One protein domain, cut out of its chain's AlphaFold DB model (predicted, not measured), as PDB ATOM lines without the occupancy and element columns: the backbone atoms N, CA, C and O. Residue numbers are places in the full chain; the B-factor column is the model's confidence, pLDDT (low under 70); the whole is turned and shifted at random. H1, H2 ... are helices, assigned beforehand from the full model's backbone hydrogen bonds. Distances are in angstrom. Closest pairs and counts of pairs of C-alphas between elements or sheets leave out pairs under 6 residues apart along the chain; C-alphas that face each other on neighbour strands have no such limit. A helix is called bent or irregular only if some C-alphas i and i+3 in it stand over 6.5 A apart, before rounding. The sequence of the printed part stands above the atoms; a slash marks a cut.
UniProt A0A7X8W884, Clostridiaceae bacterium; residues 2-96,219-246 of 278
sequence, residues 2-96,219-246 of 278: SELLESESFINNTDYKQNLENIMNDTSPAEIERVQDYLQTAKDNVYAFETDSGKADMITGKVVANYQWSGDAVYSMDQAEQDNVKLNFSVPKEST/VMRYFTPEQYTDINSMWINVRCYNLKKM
ATOM      1  N   SER A   2     -19.932 -14.556 138.925       88.88
ATOM      2  CA  SER A   2     -20.644 -15.482 139.839       88.88
ATOM      3  C   SER A   2     -20.582 -15.045 141.311       88.88
ATOM      4  O   SER A   2     -21.629 -14.801 141.896       88.88
ATOM      5  N   GLU A   3     -19.391 -14.777 141.858       93.31
ATOM      6  CA  GLU A   3     -19.248 -14.310 143.252       93.31
ATOM      7  C   GLU A   3     -20.070 -13.050 143.570       93.31
ATOM      8  O   GLU A   3     -20.653 -12.941 144.645       93.31
ATOM      9  N   LEU A   4     -20.145 -12.103 142.628       94.44
ATOM     10  CA  LEU A   4     -20.934 -10.882 142.787       94.44
ATOM     11  C   LEU A   4     -22.435 -11.188 142.798       94.44
ATOM     12  O   LEU A   4     -23.134 -10.742 143.706       94.44
ATOM     13  N   LEU A   5     -22.914 -11.931 141.796       95.06
ATOM     14  CA  LEU A   5     -24.339 -12.218 141.591       95.06
ATOM     15  C   LEU A   5     -24.927 -13.094 142.704       95.06
ATOM     16  O   LEU A   5     -26.121 -13.014 142.974       95.06
ATOM     17  N   GLU A   6     -24.086 -13.879 143.372       94.94
ATOM     18  CA  GLU A   6     -24.470 -14.720 144.508       94.94
ATOM     19  C   GLU A   6     -24.278 -14.040 145.871       94.94
ATOM     20  O   GLU A   6     -24.667 -14.594 146.898       94.94
ATOM     21  N   SER A   7     -23.666 -12.853 145.917       96.56
ATOM     22  CA  SER A   7     -23.415 -12.173 147.189       96.56
ATOM     23  C   SER A   7     -24.714 -11.670 147.824       96.56
ATOM     24  O   SER A   7     -25.544 -11.039 147.166       96.56
ATOM     25  N   GLU A   8     -24.861 -11.856 149.140       95.44
ATOM     26  CA  GLU A   8     -26.018 -11.341 149.889       95.44
ATOM     27  C   GLU A   8     -26.172  -9.823 149.730       95.44
ATOM     28  O   GLU A   8     -27.288  -9.317 149.640       95.44
ATOM     29  N   SER A   9     -25.058  -9.086 149.647       96.50
ATOM     30  CA  SER A   9     -25.071  -7.639 149.417       96.50
ATOM     31  C   SER A   9     -25.680  -7.248 148.074       96.50
ATOM     32  O   SER A   9     -26.273  -6.177 147.967       96.50
ATOM     33  N   PHE A  10     -25.510  -8.086 147.048       96.12
ATOM     34  CA  PHE A  10     -26.094  -7.854 145.735       96.12
ATOM     35  C   PHE A  10     -27.566  -8.265 145.725       96.12
ATOM     36  O   PHE A  10     -28.412  -7.458 145.349       96.12
ATOM     37  N   ILE A  11     -27.875  -9.476 146.201       94.88
ATOM     38  CA  ILE A  11     -29.232 -10.043 146.222       94.88
ATOM     39  C   ILE A  11     -30.192  -9.187 147.061       94.88
ATOM     40  O   ILE A  11     -31.315  -8.929 146.639       94.88
ATOM     41  N   ASN A  12     -29.742  -8.692 148.217       95.56
ATOM     42  CA  ASN A  12     -30.563  -7.876 149.118       95.56
ATOM     43  C   ASN A  12     -30.553  -6.378 148.765       95.56
ATOM     44  O   ASN A  12     -31.075  -5.558 149.524       95.56
ATOM     45  N   ASN A  13     -29.933  -5.988 147.647       96.56
ATOM     46  CA  ASN A  13     -29.906  -4.599 147.212       96.56
ATOM     47  C   ASN A  13     -31.303  -4.148 146.754       96.56
ATOM     48  O   ASN A  13     -31.983  -4.856 146.015       96.56
ATOM     49  N   THR A  14     -31.716  -2.935 147.128       96.19
ATOM     50  CA  THR A  14     -33.016  -2.368 146.727       96.19
ATOM     51  C   THR A  14     -33.181  -2.258 145.211       96.19
ATOM     52  O   THR A  14     -34.288  -2.408 144.704       96.19
ATOM     53  N   ASP A  15     -32.076  -2.066 144.489       96.56
ATOM     54  CA  ASP A  15     -32.029  -1.961 143.033       96.56
ATOM     55  C   ASP A  15     -31.590  -3.278 142.362       96.56
ATOM     56  O   ASP A  15     -31.158  -3.265 141.209       96.56
ATOM     57  N   TYR A  16     -31.690  -4.425 143.055       95.62
ATOM     58  CA  TYR A  16     -31.218  -5.738 142.579       95.62
ATOM     59  C   TYR A  16     -31.595  -6.025 141.121       95.62
ATOM     60  O   TYR A  16     -30.710  -6.290 140.310       95.62
ATOM     61  N   LYS A  17     -32.881  -5.905 140.753       93.75
ATOM     62  CA  LYS A  17     -33.347  -6.178 139.380       93.75
ATOM     63  C   LYS A  17     -32.670  -5.277 138.351       93.75
ATOM     64  O   LYS A  17     -32.202  -5.755 137.324       93.75
ATOM     65  N   GLN A  18     -32.573  -3.981 138.642       95.62
ATOM     66  CA  GLN A  18     -31.943  -3.027 137.735       95.62
ATOM     67  C   GLN A  18     -30.439  -3.299 137.596       95.62
ATOM     68  O   GLN A  18     -29.895  -3.229 136.494       95.62
ATOM     69  N   ASN A  19     -29.772  -3.644 138.696       96.62
ATOM     70  CA  ASN A  19     -28.354  -3.987 138.698       96.62
ATOM     71  C   ASN A  19     -28.088  -5.295 137.945       96.62
ATOM     72  O   ASN A  19     -27.157  -5.354 137.144       96.62
ATOM     73  N   LEU A  20     -28.929  -6.313 138.147       96.69
ATOM     74  CA  LEU A  20     -28.863  -7.581 137.427       96.69
ATOM     75  C   LEU A  20     -29.025  -7.356 135.923       96.69
ATOM     76  O   LEU A  20     -28.183  -7.793 135.143       96.69
ATOM     77  N   GLU A  21     -30.054  -6.615 135.512       95.25
ATOM     78  CA  GLU A  21     -30.270  -6.286 134.103       95.25
ATOM     79  C   GLU A  21     -29.100  -5.508 133.499       95.25
ATOM     80  O   GLU A  21     -28.748  -5.757 132.349       95.25
ATOM     81  N   ASN A  22     -28.489  -4.585 134.248       95.69
ATOM     82  CA  ASN A  22     -27.328  -3.835 133.773       95.69
ATOM     83  C   ASN A  22     -26.115  -4.744 133.562       95.69
ATOM     84  O   ASN A  22     -25.452  -4.614 132.541       95.69
ATOM     85  N   ILE A  23     -25.857  -5.683 134.476       95.75
ATOM     86  CA  ILE A  23     -24.763  -6.657 134.341       95.75
ATOM     87  C   ILE A  23     -25.019  -7.596 133.159       95.75
ATOM     88  O   ILE A  23     -24.125  -7.832 132.352       95.75
ATOM     89  N   MET A  24     -26.238  -8.124 133.031       95.06
ATOM     90  CA  MET A  24     -26.586  -9.087 131.981       95.06
ATOM     91  C   MET A  24     -26.662  -8.463 130.580       95.06
ATOM     92  O   MET A  24     -26.611  -9.187 129.590       95.06
ATOM     93  N   ASN A  25     -26.768  -7.134 130.492       95.69
ATOM     94  CA  ASN A  25     -26.800  -6.380 129.238       95.69
ATOM     95  C   ASN A  25     -25.576  -5.461 129.060       95.69
ATOM     96  O   ASN A  25     -25.623  -4.537 128.241       95.69
ATOM     97  N   ASP A  26     -24.498  -5.676 129.820       95.75
ATOM     98  CA  ASP A  26     -23.270  -4.897 129.678       95.75
ATOM     99  C   ASP A  26     -22.580  -5.249 128.354       95.75
ATOM    100  O   ASP A  26     -22.196  -6.385 128.080       95.75
ATOM    101  N   THR A  27     -22.463  -4.236 127.506       96.12
ATOM    102  CA  THR A  27     -21.858  -4.307 126.171       96.12
ATOM    103  C   THR A  27     -20.679  -3.347 126.059       96.12
ATOM    104  O   THR A  27     -20.299  -2.933 124.966       96.12
ATOM    105  N   SER A  28     -20.100  -2.952 127.195       96.44
ATOM    106  CA  SER A  28     -18.896  -2.134 127.220       96.44
ATOM    107  C   SER A  28     -17.725  -2.877 126.558       96.44
ATOM    108  O   SER A  28     -17.637  -4.105 126.645       96.44
ATOM    109  N   PRO A  29     -16.775  -2.162 125.925       96.00
ATOM    110  CA  PRO A  29     -15.635  -2.802 125.269       96.00
ATOM    111  C   PRO A  29     -14.829  -3.720 126.197       96.00
ATOM    112  O   PRO A  29     -14.390  -4.786 125.775       96.00
ATOM    113  N   ALA A  30     -14.678  -3.325 127.467       96.38
ATOM    114  CA  ALA A  30     -13.974  -4.113 128.474       96.38
ATOM    115  C   ALA A  30     -14.704  -5.428 128.788       96.38
ATOM    116  O   ALA A  30     -14.070  -6.477 128.884       96.38
ATOM    117  N   GLU A  31     -16.033  -5.389 128.908       96.06
ATOM    118  CA  GLU A  31     -16.825  -6.589 129.171       96.06
ATOM    119  C   GLU A  31     -16.866  -7.517 127.951       96.06
ATOM    120  O   GLU A  31     -16.679  -8.727 128.089       96.06
ATOM    121  N   ILE A  32     -17.007  -6.960 126.743       96.62
ATOM    122  CA  ILE A  32     -16.934  -7.725 125.491       96.62
ATOM    123  C   ILE A  32     -15.576  -8.431 125.365       96.62
ATOM    124  O   ILE A  32     -15.534  -9.614 125.022       96.62
ATOM    125  N   GLU A  33     -14.469  -7.745 125.664       95.44
ATOM    126  CA  GLU A  33     -13.127  -8.341 125.663       95.44
ATOM    127  C   GLU A  33     -13.008  -9.464 126.703       95.44
ATOM    128  O   GLU A  33     -12.575 -10.571 126.374       95.44
ATOM    129  N   ARG A  34     -13.482  -9.223 127.933       95.56
ATOM    130  CA  ARG A  34     -13.481 -10.214 129.017       95.56
ATOM    131  C   ARG A  34     -14.269 -11.475 128.647       95.56
ATOM    132  O   ARG A  34     -13.805 -12.590 128.896       95.56
ATOM    133  N   VAL A  35     -15.455 -11.318 128.055       95.00
ATOM    134  CA  VAL A  35     -16.304 -12.431 127.600       95.00
ATOM    135  C   VAL A  35     -15.655 -13.169 126.432       95.00
ATOM    136  O   VAL A  35     -15.646 -14.400 126.433       95.00
ATOM    137  N   GLN A  36     -15.066 -12.454 125.470       94.75
ATOM    138  CA  GLN A  36     -14.341 -13.069 124.358       94.75
ATOM    139  C   GLN A  36     -13.220 -13.978 124.864       94.75
ATOM    140  O   GLN A  36     -13.105 -15.121 124.426       94.75
ATOM    141  N   ASP A  37     -12.402 -13.479 125.788       93.69
ATOM    142  CA  ASP A  37     -11.263 -14.212 126.337       93.69
ATOM    143  C   ASP A  37     -11.704 -15.462 127.097       93.69
ATOM    144  O   ASP A  37     -11.122 -16.540 126.926       93.69
ATOM    145  N   TYR A  38     -12.784 -15.345 127.870       93.44
ATOM    146  CA  TYR A  38     -13.397 -16.486 128.537       93.44
ATOM    147  C   TYR A  38     -13.913 -17.524 127.531       93.44
ATOM    148  O   TYR A  38     -13.550 -18.693 127.628       93.44
ATOM    149  N   LEU A  39     -14.707 -17.115 126.536       93.31
ATOM    150  CA  LEU A  39     -15.283 -18.027 125.542       93.31
ATOM    151  C   LEU A  39     -14.212 -18.698 124.676       93.31
ATOM    152  O   LEU A  39     -14.350 -19.866 124.326       93.31
ATOM    153  N   GLN A  40     -13.127 -17.990 124.358       91.25
ATOM    154  CA  GLN A  40     -11.983 -18.567 123.654       91.25
ATOM    155  C   GLN A  40     -11.254 -19.618 124.492       91.25
ATOM    156  O   GLN A  40     -10.828 -20.623 123.939       91.25
ATOM    157  N   THR A  41     -11.143 -19.410 125.805       90.81
ATOM    158  CA  THR A  41     -10.569 -20.405 126.723       90.81
ATOM    159  C   THR A  41     -11.511 -21.598 126.897       90.81
ATOM    160  O   THR A  41     -11.086 -22.749 126.885       90.81
ATOM    161  N   ALA A  42     -12.816 -21.341 127.015       89.69
ATOM    162  CA  ALA A  42     -13.829 -22.380 127.155       89.69
ATOM    163  C   ALA A  42     -13.948 -23.254 125.897       89.69
ATOM    164  O   ALA A  42     -14.272 -24.433 126.015       89.69
ATOM    165  N   LYS A  43     -13.653 -22.697 124.712       87.81
ATOM    166  CA  LYS A  43     -13.736 -23.379 123.414       87.81
ATOM    167  C   LYS A  43     -12.977 -24.706 123.369       87.81
ATOM    168  O   LYS A  43     -13.454 -25.622 122.710       87.81
ATOM    169  N   ASP A  44     -11.862 -24.836 124.086       86.50
ATOM    170  CA  ASP A  44     -11.082 -26.083 124.135       86.50
ATOM    171  C   ASP A  44     -11.867 -27.257 124.753       86.50
ATOM    172  O   ASP A  44     -11.560 -28.417 124.492       86.50
ATOM    173  N   ASN A  45     -12.915 -26.958 125.529       89.69
ATOM    174  CA  ASN A  45     -13.828 -27.934 126.127       89.69
ATOM    175  C   ASN A  45     -15.198 -27.990 125.422       89.69
ATOM    176  O   ASN A  45     -16.086 -28.716 125.868       89.69
ATOM    177  N   VAL A  46     -15.399 -27.223 124.345       89.44
ATOM    178  CA  VAL A  46     -16.661 -27.180 123.594       89.44
ATOM    179  C   VAL A  46     -16.556 -28.091 122.377       89.44
ATOM    180  O   VAL A  46     -15.763 -27.851 121.472       89.44
ATOM    181  N   TYR A  47     -17.406 -29.117 122.331       87.94
ATOM    182  CA  TYR A  47     -17.472 -30.041 121.198       87.94
ATOM    183  C   TYR A  47     -17.959 -29.353 119.911       87.94
ATOM    184  O   TYR A  47     -17.355 -29.512 118.851       87.94
ATOM    185  N   ALA A  48     -19.030 -28.562 120.005       86.00
ATOM    186  CA  ALA A  48     -19.580 -27.787 118.899       86.00
ATOM    187  C   ALA A  48     -20.368 -26.574 119.418       86.00
ATOM    188  O   ALA A  48     -20.925 -26.609 120.514       86.00
ATOM    189  N   PHE A  49     -20.438 -25.515 118.609       85.50
ATOM    190  CA  PHE A  49     -21.373 -24.405 118.806       85.50
ATOM    191  C   PHE A  49     -22.570 -24.617 117.878       85.50
ATOM    192  O   PHE A  49     -22.562 -24.114 116.757       85.50
ATOM    193  N   GLU A  50     -23.554 -25.390 118.332       77.62
ATOM    194  CA  GLU A  50     -24.725 -25.789 117.546       77.62
ATOM    195  C   GLU A  50     -25.965 -25.825 118.443       77.62
ATOM    196  O   GLU A  50     -25.860 -26.203 119.607       77.62
ATOM    197  N   THR A  51     -27.128 -25.438 117.915       68.19
ATOM    198  CA  THR A  51     -28.385 -25.359 118.684       68.19
ATOM    199  C   THR A  51     -29.281 -26.583 118.517       68.19
ATOM    200  O   THR A  51     -29.958 -26.971 119.465       68.19
ATOM    201  N   ASP A  52     -29.272 -27.225 117.345       69.62
ATOM    202  CA  ASP A  52     -30.335 -28.178 116.980       69.62
ATOM    203  C   ASP A  52     -29.890 -29.647 117.108       69.62
ATOM    204  O   ASP A  52     -30.702 -30.555 117.287       69.62
ATOM    205  N   SER A  53     -28.578 -29.902 117.044       66.81
ATOM    206  CA  SER A  53     -28.008 -31.262 117.002       66.81
ATOM    207  C   SER A  53     -27.653 -31.841 118.378       66.81
ATOM    208  O   SER A  53     -27.380 -33.038 118.496       66.81
ATOM    209  N   GLY A  54     -27.659 -31.013 119.430       67.38
ATOM    210  CA  GLY A  54     -27.105 -31.365 120.740       67.38
ATOM    211  C   GLY A  54     -27.766 -32.579 121.401       67.38
ATOM    212  O   GLY A  54     -27.094 -33.335 122.098       67.38
ATOM    213  N   LYS A  55     -29.048 -32.852 121.113       74.25
ATOM    214  CA  LYS A  55     -29.759 -34.058 121.581       74.25
ATOM    215  C   LYS A  55     -29.024 -35.347 121.208       74.25
ATOM    216  O   LYS A  55     -28.782 -36.183 122.075       74.25
ATOM    217  N   ALA A  56     -28.719 -35.545 119.922       79.25
ATOM    218  CA  ALA A  56     -28.141 -36.803 119.445       79.25
ATOM    219  C   ALA A  56     -26.764 -37.047 120.077       79.25
ATOM    220  O   ALA A  56     -26.414 -38.174 120.433       79.25
ATOM    221  N   ASP A  57     -26.005 -35.974 120.280       86.38
ATOM    222  CA  ASP A  57     -24.700 -36.046 120.919       86.38
ATOM    223  C   ASP A  57     -24.810 -36.288 122.441       86.38
ATOM    224  O   ASP A  57     -23.983 -37.018 122.985       86.38
ATOM    225  N   MET A  58     -25.856 -35.784 123.112       86.62
ATOM    226  CA  MET A  58     -26.159 -36.104 124.518       86.62
ATOM    227  C   MET A  58     -26.602 -37.567 124.696       86.62
ATOM    228  O   MET A  58     -26.108 -38.247 125.592       86.62
ATOM    229  N   ILE A  59     -27.487 -38.085 123.832       84.38
ATOM    230  CA  ILE A  59     -27.976 -39.481 123.899       84.38
ATOM    231  C   ILE A  59     -26.840 -40.476 123.638       84.38
ATOM    232  O   ILE A  59     -26.723 -41.489 124.322       84.38
ATOM    233  N   THR A  60     -25.967 -40.177 122.671       85.88
ATOM    234  CA  THR A  60     -24.796 -41.021 122.374       85.88
ATOM    235  C   THR A  60     -23.660 -40.870 123.391       85.88
ATOM    236  O   THR A  60     -22.687 -41.619 123.323       85.88
ATOM    237  N   GLY A  61     -23.761 -39.917 124.324       84.75
ATOM    238  CA  GLY A  61     -22.743 -39.642 125.338       84.75
ATOM    239  C   GLY A  61     -21.489 -38.935 124.812       84.75
ATOM    240  O   GLY A  61     -20.473 -38.910 125.504       84.75
ATOM    241  N   LYS A  62     -21.526 -38.364 123.601       87.38
ATOM    242  CA  LYS A  62     -20.415 -37.560 123.055       87.38
ATOM    243  C   LYS A  62     -20.239 -36.243 123.802       87.38
ATOM    244  O   LYS A  62     -19.118 -35.753 123.914       87.38
ATOM    245  N   VAL A  63     -21.339 -35.672 124.288       89.75
ATOM    246  CA  VAL A  63     -21.340 -34.497 125.163       89.75
ATOM    247  C   VAL A  63     -22.070 -34.825 126.460       89.75
ATOM    248  O   VAL A  63     -23.007 -35.618 126.479       89.75
ATOM    249  N   VAL A  64     -21.615 -34.224 127.558       90.00
ATOM    250  CA  VAL A  64     -22.181 -34.431 128.905       90.00
ATOM    251  C   VAL A  64     -23.098 -33.290 129.346       90.00
ATOM    252  O   VAL A  64     -23.826 -33.425 130.326       90.00
ATOM    253  N   ALA A  65     -23.050 -32.162 128.638       91.25
ATOM    254  CA  ALA A  65     -23.875 -30.989 128.871       91.25
ATOM    255  C   ALA A  65     -24.129 -30.266 127.544       91.25
ATOM    256  O   ALA A  65     -23.261 -30.237 126.669       91.25
ATOM    257  N   ASN A  66     -25.308 -29.659 127.428       90.31
ATOM    258  CA  ASN A  66     -25.702 -28.832 126.298       90.31
ATOM    259  C   ASN A  66     -26.386 -27.557 126.816       90.31
ATOM    260  O   ASN A  66     -27.207 -27.626 127.731       90.31
ATOM    261  N   TYR A  67     -26.044 -26.407 126.237       91.56
ATOM    262  CA  TYR A  67     -26.748 -25.152 126.481       91.56
ATOM    263  C   TYR A  67     -27.943 -25.066 125.531       91.56
ATOM    264  O   TYR A  67     -27.758 -25.000 124.320       91.56
ATOM    265  N   GLN A  68     -29.159 -25.050 126.077       89.50
ATOM    266  CA  GLN A  68     -30.381 -25.139 125.283       89.50
ATOM    267  C   GLN A  68     -31.481 -24.211 125.811       89.50
ATOM    268  O   GLN A  68     -31.585 -23.977 127.017       89.50
ATOM    269  N   TRP A  69     -32.337 -23.724 124.908       92.44
ATOM    270  CA  TRP A  69     -33.629 -23.135 125.260       92.44
ATOM    271  C   TRP A  69     -34.540 -24.152 125.955       92.44
ATOM    272  O   TRP A  69     -34.439 -25.361 125.737       92.44
ATOM    273  N   SER A  70     -35.433 -23.674 126.822       92.81
ATOM    274  CA  SER A  70     -36.134 -24.560 127.753       92.81
ATOM    275  C   SER A  70     -37.082 -25.540 127.063       92.81
ATOM    276  O   SER A  70     -37.122 -26.706 127.450       92.81
ATOM    277  N   GLY A  71     -37.795 -25.118 126.018       90.31
ATOM    278  CA  GLY A  71     -38.695 -26.015 125.291       90.31
ATOM    279  C   GLY A  71     -37.961 -27.077 124.470       90.31
ATOM    280  O   GLY A  71     -38.359 -28.239 124.468       90.31
ATOM    281  N   ASP A  72     -36.815 -26.744 123.876       89.44
ATOM    282  CA  ASP A  72     -35.987 -27.751 123.199       89.44
ATOM    283  C   ASP A  72     -35.337 -28.715 124.206       89.44
ATOM    284  O   ASP A  72     -35.080 -29.877 123.884       89.44
ATOM    285  N   ALA A  73     -35.073 -28.259 125.436       91.44
ATOM    286  CA  ALA A  73     -34.624 -29.130 126.516       91.44
ATOM    287  C   ALA A  73     -35.722 -30.120 126.934       91.44
ATOM    288  O   ALA A  73     -35.414 -31.293 127.139       91.44
ATOM    289  N   VAL A  74     -36.988 -29.686 127.000       92.19
ATOM    290  CA  VAL A  74     -38.153 -30.574 127.209       92.19
ATOM    291  C   VAL A  74     -38.218 -31.619 126.109       92.19
ATOM    292  O   VAL A  74     -38.169 -32.810 126.403       92.19
ATOM    293  N   TYR A  75     -38.191 -31.182 124.849       88.75
ATOM    294  CA  TYR A  75     -38.171 -32.091 123.709       88.75
ATOM    295  C   TYR A  75     -36.991 -33.074 123.778       88.75
ATOM    296  O   TYR A  75     -37.144 -34.269 123.533       88.75
ATOM    297  N   SER A  76     -35.802 -32.598 124.153       88.50
ATOM    298  CA  SER A  76     -34.618 -33.448 124.302       88.50
ATOM    299  C   SER A  76     -34.779 -34.483 125.417       88.50
ATOM    300  O   SER A  76     -34.372 -35.627 125.221       88.50
ATOM    301  N   MET A  77     -35.379 -34.115 126.556       91.69
ATOM    302  CA  MET A  77     -35.673 -35.036 127.660       91.69
ATOM    303  C   MET A  77     -36.697 -36.098 127.244       91.69
ATOM    304  O   MET A  77     -36.402 -37.283 127.378       91.69
ATOM    305  N   ASP A  78     -37.830 -35.694 126.663       89.38
ATOM    306  CA  ASP A  78     -38.903 -36.607 126.231       89.38
ATOM    307  C   ASP A  78     -38.409 -37.626 125.203       89.38
ATOM    308  O   ASP A  78     -38.810 -38.788 125.181       89.38
ATOM    309  N   GLN A  79     -37.513 -37.191 124.323       87.06
ATOM    310  CA  GLN A  79     -36.930 -38.068 123.325       87.06
ATOM    311  C   GLN A  79     -35.850 -38.981 123.905       87.06
ATOM    312  O   GLN A  79     -35.808 -40.153 123.551       87.06
ATOM    313  N   ALA A  80     -34.983 -38.471 124.782       89.50
ATOM    314  CA  ALA A  80     -33.946 -39.278 125.424       89.50
ATOM    315  C   ALA A  80     -34.548 -40.407 126.277       89.50
ATOM    316  O   ALA A  80     -33.987 -41.500 126.340       89.50
ATOM    317  N   GLU A  81     -35.723 -40.182 126.868       89.88
ATOM    318  CA  GLU A  81     -36.479 -41.205 127.592       89.88
ATOM    319  C   GLU A  81     -36.877 -42.395 126.701       89.88
ATOM    320  O   GLU A  81     -36.881 -43.528 127.182       89.88
ATOM    321  N   GLN A  82     -37.113 -42.186 125.398       90.06
ATOM    322  CA  GLN A  82     -37.387 -43.275 124.443       90.06
ATOM    323  C   GLN A  82     -36.185 -44.216 124.278       90.06
ATOM    324  O   GLN A  82     -36.358 -45.409 124.030       90.06
ATOM    325  N   ASP A  83     -34.977 -43.691 124.484       89.75
ATOM    326  CA  ASP A  83     -33.714 -44.429 124.471       89.75
ATOM    327  C   ASP A  83     -33.260 -44.850 125.887       89.75
ATOM    328  O   ASP A  83     -32.136 -45.317 126.074       89.75
ATOM    329  N   ASN A  84     -34.124 -44.716 126.904       90.50
ATOM    330  CA  ASN A  84     -33.827 -44.950 128.326       90.50
ATOM    331  C   ASN A  84     -32.672 -44.091 128.883       90.50
ATOM    332  O   ASN A  84     -32.006 -44.478 129.849       90.50
ATOM    333  N   VAL A  85     -32.434 -42.913 128.303       90.94
ATOM    334  CA  VAL A  85     -31.440 -41.946 128.778       90.94
ATOM    335  C   VAL A  85     -32.131 -40.864 129.598       90.94
ATOM    336  O   VAL A  85     -33.012 -40.149 129.125       90.94
ATOM    337  N   LYS A  86     -31.699 -40.702 130.851       91.69
ATOM    338  CA  LYS A  86     -32.242 -39.683 131.752       91.69
ATOM    339  C   LYS A  86     -31.421 -38.394 131.676       91.69
ATOM    340  O   LYS A  86     -30.321 -38.331 132.216       91.69
ATOM    341  N   LEU A  87     -31.981 -37.357 131.053       92.81
ATOM    342  CA  LEU A  87     -31.408 -36.002 131.009       92.81
ATOM    343  C   LEU A  87     -32.088 -35.081 132.025       92.81
ATOM    344  O   LEU A  87     -33.269 -35.261 132.283       92.81
ATOM    345  N   ASN A  88     -31.376 -34.098 132.574       94.31
ATOM    346  CA  ASN A  88     -31.942 -33.079 133.467       94.31
ATOM    347  C   ASN A  88     -31.738 -31.679 132.874       94.31
ATOM    348  O   ASN A  88     -30.831 -31.467 132.068       94.31
ATOM    349  N   PHE A  89     -32.546 -30.725 133.323       94.44
ATOM    350  CA  PHE A  89     -32.449 -29.313 132.981       94.44
ATOM    351  C   PHE A  89     -32.084 -28.495 134.221       94.44
ATOM    352  O   PHE A  89     -32.627 -28.703 135.305       94.44
ATOM    353  N   SER A  90     -31.166 -27.544 134.063       94.31
ATOM    354  CA  SER A  90     -30.736 -26.675 135.154       94.31
ATOM    355  C   SER A  90     -30.678 -25.235 134.688       94.31
ATOM    356  O   SER A  90     -30.111 -24.931 133.641       94.31
ATOM    357  N   VAL A  91     -31.202 -24.346 135.525       95.25
ATOM    358  CA  VAL A  91     -31.024 -22.905 135.383       95.25
ATOM    359  C   VAL A  91     -29.880 -22.474 136.305       95.25
ATOM    360  O   VAL A  91     -29.896 -22.874 137.472       95.25
ATOM    361  N   PRO A  92     -28.890 -21.692 135.831       95.06
ATOM    362  CA  PRO A  92     -27.815 -21.201 136.689       95.06
ATOM    363  C   PRO A  92     -28.352 -20.449 137.915       95.06
ATOM    364  O   PRO A  92     -29.389 -19.778 137.862       95.06
ATOM    365  N   LYS A  93     -27.652 -20.588 139.042       94.75
ATOM    366  CA  LYS A  93     -28.030 -19.967 140.323       94.75
ATOM    367  C   LYS A  93     -27.786 -18.457 140.324       94.75
ATOM    368  O   LYS A  93     -28.456 -17.734 141.048       94.75
ATOM    369  N   GLU A  94     -26.853 -18.000 139.496       95.19
ATOM    370  CA  GLU A  94     -26.408 -16.616 139.389       95.19
ATOM    371  C   GLU A  94     -27.433 -15.754 138.648       95.19
ATOM    372  O   GLU A  94     -27.841 -14.705 139.138       95.19
ATOM    373  N   SER A  95     -27.815 -16.180 137.441       95.94
ATOM    374  CA  SER A  95     -28.780 -15.506 136.572       95.94
ATOM    375  C   SER A  95     -29.070 -16.359 135.341       95.94
ATOM    376  O   SER A  95     -28.243 -17.171 134.927       95.94
ATOM    377  N   THR A  96     -30.196 -16.106 134.680       95.38
ATOM    378  CA  THR A  96     -30.444 -16.613 133.322       95.38
ATOM    379  C   THR A  96     -31.115 -15.564 132.440       95.38
ATOM    380  O   THR A  96     -31.526 -14.507 132.919       95.38
ATOM    381  N   VAL A 219     -34.123  -9.936 130.957       94.88
ATOM    382  CA  VAL A 219     -34.498  -9.807 129.543       94.88
ATOM    383  C   VAL A 219     -33.347  -9.149 128.787       94.88
ATOM    384  O   VAL A 219     -32.800  -8.131 129.227       94.88
ATOM    385  N   MET A 220     -33.002  -9.707 127.627       93.69
ATOM    386  CA  MET A 220     -32.060  -9.074 126.707       93.69
ATOM    387  C   MET A 220     -32.630  -7.752 126.175       93.69
ATOM    388  O   MET A 220     -33.738  -7.692 125.638       93.69
ATOM    389  N   ARG A 221     -31.855  -6.678 126.307       92.31
ATOM    390  CA  ARG A 221     -32.211  -5.337 125.843       92.31
ATOM    391  C   ARG A 221     -31.847  -5.155 124.373       92.31
ATOM    392  O   ARG A 221     -31.043  -5.882 123.799       92.31
ATOM    393  N   TYR A 222     -32.448  -4.140 123.759       91.94
ATOM    394  CA  TYR A 222     -32.076  -3.728 122.412       91.94
ATOM    395  C   TYR A 222     -30.630  -3.218 122.388       91.94
ATOM    396  O   TYR A 222     -30.279  -2.312 123.144       91.94
ATOM    397  N   PHE A 223     -29.824  -3.764 121.479       93.38
ATOM    398  CA  PHE A 223     -28.478  -3.279 121.195       93.38
ATOM    399  C   PHE A 223     -28.504  -2.322 120.009       93.38
ATOM    400  O   PHE A 223     -29.136  -2.592 118.984       93.38
ATOM    401  N   THR A 224     -27.794  -1.202 120.134       95.62
ATOM    402  CA  THR A 224     -27.600  -0.275 119.018       95.62
ATOM    403  C   THR A 224     -26.856  -0.972 117.870       95.62
ATOM    404  O   THR A 224     -26.168  -1.971 118.090       95.62
ATOM    405  N   PRO A 225     -26.932  -0.456 116.629       96.50
ATOM    406  CA  PRO A 225     -26.184  -1.029 115.508       96.50
ATOM    407  C   PRO A 225     -24.669  -1.148 115.755       96.50
ATOM    408  O   PRO A 225     -24.036  -2.085 115.268       96.50
ATOM    409  N   GLU A 226     -24.092  -0.221 116.524       95.50
ATOM    410  CA  GLU A 226     -22.684  -0.248 116.939       95.50
ATOM    411  C   GLU A 226     -22.414  -1.400 117.914       95.50
ATOM    412  O   GLU A 226     -21.620  -2.285 117.602       95.50
ATOM    413  N   GLN A 227     -23.169  -1.479 119.016       95.06
ATOM    414  CA  GLN A 227     -23.070  -2.582 119.983       95.06
ATOM    415  C   GLN A 227     -23.271  -3.947 119.310       95.06
ATOM    416  O   GLN A 227     -22.528  -4.894 119.559       95.06
ATOM    417  N   TYR A 228     -24.245  -4.049 118.402       94.12
ATOM    418  CA  TYR A 228     -24.491  -5.257 117.618       94.12
ATOM    419  C   TYR A 228     -23.281  -5.640 116.754       94.12
ATOM    420  O   TYR A 228     -22.956  -6.820 116.621       94.12
ATOM    421  N   THR A 229     -22.590  -4.660 116.172       95.69
ATOM    422  CA  THR A 229     -21.379  -4.889 115.370       95.69
ATOM    423  C   THR A 229     -20.232  -5.409 116.237       95.69
ATOM    424  O   THR A 229     -19.557  -6.367 115.846       95.69
ATOM    425  N   ASP A 230     -20.047  -4.844 117.429       95.50
ATOM    426  CA  ASP A 230     -18.991  -5.246 118.361       95.50
ATOM    427  C   ASP A 230     -19.214  -6.662 118.902       95.50
ATOM    428  O   ASP A 230     -18.309  -7.499 118.854       95.50
ATOM    429  N   ILE A 231     -20.443  -6.978 119.320       95.00
ATOM    430  CA  ILE A 231     -20.819  -8.316 119.799       95.00
ATOM    431  C   ILE A 231     -20.665  -9.358 118.685       95.00
ATOM    432  O   ILE A 231     -20.112 -10.435 118.917       95.00
ATOM    433  N   ASN A 232     -21.092  -9.049 117.457       94.19
ATOM    434  CA  ASN A 232     -20.899  -9.961 116.328       94.19
ATOM    435  C   ASN A 232     -19.425 -10.183 116.013       94.19
ATOM    436  O   ASN A 232     -19.018 -11.312 115.737       94.19
ATOM    437  N   SER A 233     -18.616  -9.126 116.071       93.62
ATOM    438  CA  SER A 233     -17.171  -9.223 115.867       93.62
ATOM    439  C   SER A 233     -16.529 -10.109 116.935       93.62
ATOM    440  O   SER A 233     -15.726 -10.983 116.602       93.62
ATOM    441  N   MET A 234     -16.934  -9.951 118.198       94.62
ATOM    442  CA  MET A 234     -16.523 -10.828 119.293       94.62
ATOM    443  C   MET A 234     -16.895 -12.287 119.011       94.62
ATOM    444  O   MET A 234     -16.034 -13.166 119.063       94.62
ATOM    445  N   TRP A 235     -18.143 -12.555 118.620       94.12
ATOM    446  CA  TRP A 235     -18.598 -13.916 118.343       94.12
ATOM    447  C   TRP A 235     -17.883 -14.557 117.145       94.12
ATOM    448  O   TRP A 235     -17.564 -15.750 117.158       94.12
ATOM    449  N   ILE A 236     -17.566 -13.771 116.111       91.88
ATOM    450  CA  ILE A 236     -16.721 -14.211 114.993       91.88
ATOM    451  C   ILE A 236     -15.327 -14.595 115.501       91.88
ATOM    452  O   ILE A 236     -14.830 -15.656 115.133       91.88
ATOM    453  N   ASN A 237     -14.716 -13.803 116.382       90.94
ATOM    454  CA  ASN A 237     -13.393 -14.099 116.946       90.94
ATOM    455  C   ASN A 237     -13.375 -15.322 117.877       90.94
ATOM    456  O   ASN A 237     -12.313 -15.915 118.081       90.94
ATOM    457  N   VAL A 238     -14.508 -15.681 118.483       90.69
ATOM    458  CA  VAL A 238     -14.650 -16.917 119.266       90.69
ATOM    459  C   VAL A 238     -14.731 -18.120 118.329       90.69
ATOM    460  O   VAL A 238     -13.997 -19.100 118.492       90.69
ATOM    461  N   ARG A 239     -15.593 -18.063 117.307       87.62
ATOM    462  CA  ARG A 239     -15.814 -19.193 116.390       87.62
ATOM    463  C   ARG A 239     -14.649 -19.412 115.427       87.62
ATOM    464  O   ARG A 239     -14.217 -20.551 115.241       87.62
ATOM    465  N   CYS A 240     -14.093 -18.342 114.870       81.81
ATOM    466  CA  CYS A 240     -12.951 -18.364 113.959       81.81
ATOM    467  C   CYS A 240     -11.623 -18.181 114.711       81.81
ATOM    468  O   CYS A 240     -11.597 -17.792 115.874       81.81
ATOM    469  N   TYR A 241     -10.495 -18.469 114.056       69.31
ATOM    470  CA  TYR A 241      -9.185 -18.178 114.638       69.31
ATOM    471  C   TYR A 241      -9.004 -16.659 114.766       69.31
ATOM    472  O   TYR A 241      -9.047 -15.938 113.767       69.31
ATOM    473  N   ASN A 242      -8.802 -16.164 115.988       69.81
ATOM    474  CA  ASN A 242      -8.607 -14.740 116.228       69.81
ATOM    475  C   ASN A 242      -7.212 -14.305 115.754       69.81
ATOM    476  O   ASN A 242      -6.212 -14.489 116.449       69.81
ATOM    477  N   LEU A 243      -7.160 -13.674 114.579       68.12
ATOM    478  CA  LEU A 243      -5.922 -13.185 113.962       68.12
ATOM    479  C   LEU A 243      -5.162 -12.175 114.838       68.12
ATOM    480  O   LEU A 243      -3.940 -12.088 114.731       68.12
ATOM    481  N   LYS A 244      -5.844 -11.445 115.736       68.56
ATOM    482  CA  LYS A 244      -5.183 -10.507 116.664       68.56
ATOM    483  C   LYS A 244      -4.350 -11.224 117.728       68.56
ATOM    484  O   LYS A 244      -3.387 -10.648 118.219       68.56
ATOM    485  N   LYS A 245      -4.686 -12.475 118.056       70.56
ATOM    486  CA  LYS A 245      -3.916 -13.327 118.976       70.56
ATOM    487  C   LYS A 245      -2.902 -14.216 118.254       70.56
ATOM    488  O   LYS A 245      -2.261 -15.045 118.900       70.56
ATOM    489  N   MET A 246      -2.732 -14.059 116.936       75.44
ATOM    490  CA  MET A 246      -1.734 -14.833 116.207       75.44
ATOM    491  C   MET A 246      -0.335 -14.481 116.736       75.44
ATOM    492  O   MET A 246       0.048 -13.306 116.718       75.44
TER     493      MET A 246
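AT A GLANCE: This is residues 2 to 96 and 219 to 246 of the 278 residues of a protein of Clostridiaceae bacterium (UniProt A0A7X8W884). An open frame of three loosely joined groups of helices: the short H1 and H2 gather at H3, the two long helices H4 and H7 lie side by side, and H6 forms a far arm with the short H5 near it. The middle between the groups is empty of helix, and residues 83 to 96, with no named element, run back from the end of H6 toward the group of H1 and H3, where the cut falls. The printed part has 123 residues with seven named helices, H1 to H7 in order along the chain, and no named strand; the class is all helix, with 68 residues in the helices. The whole is loose, with a radius of gyration of the C-alphas of 17.5 A, and the C-alphas span 44 by 44 by 26 A.

HOW THE PARTS SIT: The printed part begins with H1, residues 2 to 5, and a tight link leads to H2, residues 8 to 11. These two are close but not clearly touching; their closest C-alphas, those of Leu 4 and Phe 10, are 6.7 A apart. H3, residues 16 to 24, follows after another tight link and is close to H2 but not clearly touching, with the closest C-alphas, those of Phe 10 and Tyr 16, 6.4 A apart. H1 and H3 are also close but not clearly touching, the closest C-alphas being those of Leu 5 and Leu 20 at 7.7 A. A third tight link leads to H4, residues 29 to 45, which is apart from H3. H4 touches H7, residues 225 to 239, with 11 pairs of C-alphas within 8 A; the closest are those of Gln 40 and Val 238, 5.4 A apart. H4 and H7 run the same way at a shallow tilt of 24 degrees. H5, residues 54 to 59, is apart from H4. H5 only just touches H6, residues 70 to 82, with 3 pairs of C-alphas within 8 A, and H6 touches H5 with residues 76 to 80 alone. Their closest C-alphas, those of Lys 55 and Ser 76, are 5.6 A apart, and the two helices run the same way at a shallow tilt of 27 degrees. H6 is apart from H4 and from H7. In H3, H5 and H7 each pair of backbone O i and N i+4 is within hydrogen-bond range, against 11 of 13 in H4 and 8 of 9 in H6; H1 and H2 are too short for such a pair.

IN THESE COORDINATES: H1 begins at C-alpha 2, (-20.644, -15.482, 139.839). H3 is 12.0 A long from first to last C-alpha. H4, the longest helix with 17 residues, measures 25.2 A and starts at C-alpha 29, (-15.635, -2.802, 125.269); it is neither bent nor irregular, but only just: C-alphas 41 and 44 are 6.3 A apart. H6 measures 19.0 A. H7 measures 20.9 A and ends at C-alpha 239, (-15.814, -19.193, 116.390).

THE WHOLE: The two C-alphas farthest apart, those of Thr 14 and Asp 83, are 47.6 A apart. Residues 97 to 218 are not printed, and across this cut C-alphas 96 and 219 are 8.8 A apart; the link from H6 to H7 is the link across the cut. Of the links that are printed whole, those from H4 to H5 and from H5 to H6 are short, and no link is long. The mean pLDDT of the printed part is 90.3, and it is under 70 at residues 51 to 54, of which 54 belongs to H5, and at residues 241 to 244.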